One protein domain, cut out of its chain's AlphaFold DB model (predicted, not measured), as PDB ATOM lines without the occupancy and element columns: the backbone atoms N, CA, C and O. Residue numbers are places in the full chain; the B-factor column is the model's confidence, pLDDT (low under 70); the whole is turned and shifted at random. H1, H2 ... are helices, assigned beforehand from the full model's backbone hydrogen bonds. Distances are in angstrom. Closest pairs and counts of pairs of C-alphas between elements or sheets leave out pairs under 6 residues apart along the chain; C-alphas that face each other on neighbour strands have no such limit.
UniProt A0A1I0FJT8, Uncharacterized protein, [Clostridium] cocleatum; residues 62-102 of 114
ATOM      1  N   ALA A  62      54.552  11.289 327.506       92.31
ATOM      2  CA  ALA A  62      54.067  10.953 328.843       92.31
ATOM      3  C   ALA A  62      53.078   9.776 328.807       92.31
ATOM      4  O   ALA A  62      53.095   8.928 329.695       92.31
ATOM      5  N   LEU A  63      52.240   9.691 327.765       92.12
ATOM      6  CA  LEU A  63      51.384   8.522 327.551       92.12
ATOM      7  C   LEU A  63      52.215   7.259 327.273       92.12
ATOM      8  O   LEU A  63      51.912   6.204 327.822       92.12
ATOM      9  N   GLU A  64      53.263   7.363 326.456       92.06
ATOM     10  CA  GLU A  64      54.199   6.261 326.215       92.06
ATOM     11  C   GLU A  64      54.878   5.804 327.513       92.06
ATOM     12  O   GLU A  64      54.871   4.610 327.811       92.06
ATOM     13  N   ASP A  65      55.375   6.740 328.323       92.50
ATOM     14  CA  ASP A  65      55.994   6.446 329.618       92.50
ATOM     15  C   ASP A  65      55.010   5.734 330.568       92.50
ATOM     16  O   ASP A  65      55.386   4.767 331.233       92.50
ATOM     17  N   ILE A  66      53.734   6.145 330.607       90.75
ATOM     18  CA  ILE A  66      52.687   5.452 331.385       90.75
ATOM     19  C   ILE A  66      52.525   4.005 330.906       90.75
ATOM     20  O   ILE A  66      52.475   3.088 331.725       90.75
ATOM     21  N   LEU A  67      52.463   3.787 329.591       89.12
ATOM     22  CA  LEU A  67      52.278   2.451 329.019       89.12
ATOM     23  C   LEU A  67      53.499   1.549 329.236       89.12
ATOM     24  O   LEU A  67      53.333   0.355 329.466       89.12
ATOM     25  N   GLN A  68      54.714   2.100 329.217       88.75
ATOM     26  CA  GLN A  68      55.937   1.352 329.532       88.75
ATOM     27  C   GLN A  68      56.011   0.917 331.002       88.75
ATOM     28  O   GLN A  68      56.659  -0.081 331.309       88.75
ATOM     29  N   ASN A  69      55.347   1.646 331.902       88.12
ATOM     30  CA  ASN A  69      55.247   1.310 333.323       88.12
ATOM     31  C   ASN A  69      53.946   0.564 333.671       88.12
ATOM     32  O   ASN A  69      53.632   0.391 334.851       88.12
ATOM     33  N   ALA A  70      53.176   0.126 332.670       86.75
ATOM     34  CA  ALA A  70      51.975  -0.663 332.900       86.75
ATOM     35  C   ALA A  70      52.323  -2.028 333.537       86.75
ATOM     36  O   ALA A  70      53.429  -2.541 333.345       86.75
ATOM     37  N   PRO A  71      51.398  -2.649 334.293       84.19
ATOM     38  CA  PRO A  71      51.635  -3.960 334.896       84.19
ATOM     39  C   PRO A  71      52.013  -5.021 333.854       84.19
ATOM     40  O   PRO A  71      51.436  -5.036 332.775       84.19
ATOM     41  N   ASP A  72      52.863  -5.990 334.216       80.75
ATOM     42  CA  ASP A  72      53.314  -7.079 333.317       80.75
ATOM     43  C   ASP A  72      52.170  -7.870 332.653       80.75
ATOM     44  O   ASP A  72      52.360  -8.547 331.645       80.75
ATOM     45  N   GLN A  73      50.978  -7.844 333.254       75.44
ATOM     46  CA  GLN A  73      49.794  -8.527 332.737       75.44
ATOM     47  C   GLN A  73      49.013  -7.702 331.705       75.44
ATOM     48  O   GLN A  73      48.083  -8.249 331.118       75.44
ATOM     49  N   TRP A  74      49.351  -6.430 331.500       82.00
ATOM     50  CA  TRP A  74      48.678  -5.528 330.572       82.00
ATOM     51  C   TRP A  74      48.940  -5.929 329.120       82.00
ATOM     52  O   TRP A  74      50.075  -6.207 328.736       82.00
ATOM     53  N   GLY A  75      47.898  -5.934 328.291       80.50
ATOM     54  CA  GLY A  75      47.994  -6.290 326.878       80.50
ATOM     55  C   GLY A  75      48.254  -7.778 326.648       80.50
ATOM     56  O   GLY A  75      48.781  -8.148 325.600       80.50
ATOM     57  N   ASN A  76      47.912  -8.638 327.613       79.75
ATOM     58  CA  ASN A  76      47.938 -10.077 327.382       79.75
ATOM     59  C   ASN A  76      46.787 -10.489 326.434       79.75
ATOM     60  O   ASN A  76      45.733  -9.860 326.397       79.75
ATOM     61  N   ASP A  77      46.954 -11.579 325.682       79.62
ATOM     62  CA  ASP A  77      45.923 -12.067 324.745       79.62
ATOM     63  C   ASP A  77      44.706 -12.723 325.447       79.62
ATOM     64  O   ASP A  77      43.863 -13.359 324.799       79.62
ATOM     65  N   ASN A  78      44.595 -12.616 326.778       83.62
ATOM     66  CA  ASN A  78      43.491 -13.192 327.531       83.62
ATOM     67  C   ASN A  78      42.248 -12.299 327.451       83.62
ATOM     68  O   ASN A  78      42.098 -11.314 328.168       83.62
ATOM     69  N   LYS A  79      41.287 -12.743 326.644       79.19
ATOM     70  CA  LYS A  79      40.002 -12.068 326.416       79.19
ATOM     71  C   LYS A  79      39.088 -11.981 327.643       79.19
ATOM     72  O   LYS A  79      38.065 -11.309 327.574       79.19
ATOM     73  N   GLU A  80      39.409 -12.667 328.738       81.62
ATOM     74  CA  GLU A  80      38.677 -12.553 330.008       81.62
ATOM     75  C   GLU A  80      39.116 -11.338 330.843       81.62
ATOM     76  O   GLU A  80      38.464 -11.000 331.834       81.62
ATOM     77  N   ILE A  81      40.224 -10.691 330.468       77.62
ATOM     78  CA  ILE A  81      40.805  -9.548 331.170       77.62
ATOM     79  C   ILE A  81      40.613  -8.300 330.306       77.62
ATOM     80  O   ILE A  81      40.904  -8.302 329.113       77.62
ATOM     81  N   TYR A  82      40.104  -7.232 330.922       80.00
ATOM     82  CA  TYR A  82      39.984  -5.921 330.293       80.00
ATOM     83  C   TYR A  82      40.998  -4.968 330.909       80.00
ATOM     84  O   TYR A  82      40.881  -4.610 332.085       80.00
ATOM     85  N   ASP A  83      41.941  -4.523 330.092       83.25
ATOM     86  CA  ASP A  83      42.887  -3.481 330.459       83.25
ATOM     87  C   ASP A  83      42.257  -2.109 330.206       83.25
ATOM     88  O   ASP A  83      41.852  -1.787 329.088       83.25
ATOM     89  N   ASN A  84      42.122  -1.310 331.265       85.81
ATOM     90  CA  ASN A  84      41.514   0.017 331.204       85.81
ATOM     91  C   ASN A  84      42.485   1.054 331.748       85.81
ATOM     92  O   ASN A  84      42.963   0.926 332.876       85.81
ATOM     93  N   LEU A  85      42.749   2.093 330.954       86.94
ATOM     94  CA  LEU A  85      43.528   3.253 331.372       86.94
ATOM     95  C   LEU A  85      42.556   4.393 331.668       86.94
ATOM     96  O   LEU A  85      41.795   4.803 330.792       86.94
ATOM     97  N   ILE A  86      42.562   4.869 332.910       86.31
ATOM     98  CA  ILE A  86      41.648   5.909 333.382       86.31
ATOM     99  C   ILE A  86      42.452   7.184 333.609       86.31
ATOM    100  O   ILE A  86      43.390   7.198 334.403       86.31
ATOM    101  N   PHE A  87      42.055   8.257 332.930       87.62
ATOM    102  CA  PHE A  87      42.613   9.589 333.129       87.62
ATOM    103  C   PHE A  87      41.707  10.385 334.067       87.62
ATOM    104  O   PHE A  87      40.491  10.424 333.876       87.62
ATOM    105  N   ILE A  88      42.297  11.031 335.070       85.06
ATOM    106  CA  ILE A  88      41.571  11.893 336.004       85.06
ATOM    107  C   ILE A  88      41.765  13.337 335.557       85.06
ATOM    108  O   ILE A  88      42.885  13.843 335.508       85.06
ATOM    109  N   ILE A  89      40.665  13.999 335.211       82.69
ATOM    110  CA  ILE A  89      40.672  15.408 334.818       82.69
ATOM    111  C   ILE A  89      40.775  16.260 336.089       82.69
ATOM    112  O   ILE A  89      40.216  15.893 337.119       82.69
ATOM    113  N   SER A  90      41.480  17.395 336.027       70.25
ATOM    114  CA  SER A  90      41.833  18.234 337.190       70.25
ATOM    115  C   SER A  90      40.649  18.698 338.053       70.25
ATOM    116  O   SER A  90      40.844  19.093 339.202       70.25
ATOM    117  N   SER A  91      39.425  18.642 337.523       70.75
ATOM    118  CA  SER A  91      38.188  18.930 338.249       70.75
ATOM    119  C   SER A  91      37.814  17.860 339.286       70.75
ATOM    120  O   SER A  91      37.003  18.140 340.167       70.75
ATOM    121  N   ALA A  92      38.412  16.666 339.226       74.38
ATOM    122  CA  ALA A  92      38.179  15.568 340.158       74.38
ATOM    123  C   ALA A  92      39.434  15.258 340.990       74.38
ATOM    124  O   ALA A  92      40.560  15.274 340.490       74.38
ATOM    125  N   LYS A  93      39.250  14.934 342.275       80.50
ATOM    126  CA  LYS A  93      40.347  14.454 343.128       80.50
ATOM    127  C   LYS A  93      40.501  12.949 342.974       80.50
ATOM    128  O   LYS A  93      39.508  12.224 342.947       80.50
ATOM    129  N   PHE A  94      41.746  12.473 342.990       79.50
ATOM    130  CA  PHE A  94      42.046  11.039 342.979       79.50
ATOM    131  C   PHE A  94      41.290  10.275 344.074       79.50
ATOM    132  O   PHE A  94      40.728   9.221 343.796       79.50
ATOM    133  N   SER A  95      41.219  10.822 345.293       80.75
ATOM    134  CA  SER A  95      40.494  10.205 346.412       80.75
ATOM    135  C   SER A  95      39.029   9.934 346.091       80.75
ATOM    136  O   SER A  95      38.505   8.883 346.445       80.75
ATOM    137  N   ASP A  96      38.382  10.877 345.414       82.81
ATOM    138  CA  ASP A  96      36.953  10.813 345.129       82.81
ATOM    139  C   ASP A  96      36.708   9.748 344.054       82.81
ATOM    140  O   ASP A  96      35.866   8.872 344.225       82.81
ATOM    141  N   VAL A  97      37.544   9.736 343.011       81.88
ATOM    142  CA  VAL A  97      37.513   8.713 341.955       81.88
ATOM    143  C   VAL A  97      37.815   7.318 342.512       81.88
ATOM    144  O   VAL A  97      37.123   6.357 342.184       81.88
ATOM    145  N   TYR A  98      38.823   7.193 343.377       80.00
ATOM    146  CA  TYR A  98      39.211   5.919 343.984       80.00
ATOM    147  C   TYR A  98      38.092   5.332 344.849       80.00
ATOM    148  O   TYR A  98      37.816   4.134 344.777       80.00
ATOM    149  N   ASN A  99      37.425   6.172 345.641       81.88
ATOM    150  CA  ASN A  99      36.326   5.739 346.499       81.88
ATOM    151  C   ASN A  99      35.106   5.264 345.691       81.88
ATOM    152  O   ASN A  99      34.452   4.313 346.109       81.88
ATOM    153  N   GLU A 100      34.824   5.884 344.541       82.56
ATOM    154  CA  GLU A 100      33.707   5.506 343.660       82.56
ATOM    155  C   GLU A 100      33.984   4.231 342.850       82.56
ATOM    156  O   GLU A 100      33.119   3.365 342.718       82.56
ATOM    157  N   ILE A 101      35.201   4.082 342.315       78.06
ATOM    158  CA  ILE A 101      35.587   2.892 341.535       78.06
ATOM    159  C   ILE A 101      35.781   1.671 342.451       78.06
ATOM    160  O   ILE A 101      35.581   0.529 342.026       78.06
ATOM    161  N   GLY A 102      36.121   1.909 343.719       70.25
ATOM    162  CA  GLY A 102      36.387   0.877 344.711       70.25
ATOM    163  C   GLY A 102      37.789   0.279 344.587       70.25
ATOM    164  O   GLY A 102      38.575   0.611 343.698       70.25
TER     165      GLY A 102
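What this domain is: This is residues 62 to 102 of the 114 residues of an uncharacterized protein of [Clostridium] cocleatum (UniProt A0A1I0FJT8). Little regular structure: two short helices, H1 and H2, lie apart at the two ends of a long winding link that runs away from H1, folds back near residues 77 to 80, crosses the whole in a drawn-out run over residues 81 to 89, and turns again into H2. The residues that stick out are 89 to 96, of which 94 to 96 belong to H2. The printed part has 41 residues, 15 of them in the named elements; the class is all helix, in the order H1, H2, with no named strand. It is loose, with a radius of gyration of the C-alphas of 12.7 A, and flat, spanning 34 by 25 by 12 A.

How they stand to each other: H1, residues 62 to 68, and H2, residues 94 to 101, are apart. In both helices every O i to N i+4 pair is within hydrogen-bond range.

Where its parts are: H1 begins at C-alpha 62, (54.067, 10.953, 328.843), and measures 9.8 A. H2 measures 10.5 A and ends at C-alpha 101, (35.587, 2.892, 341.535).

The domain as a whole: The C-alphas of Asp 77 and Ser 91, the two farthest apart, are 34.7 A apart. The long link has 25 residues, 69 to 93. The printed part has no cut, and no printed residue is under 70 in pLDDT.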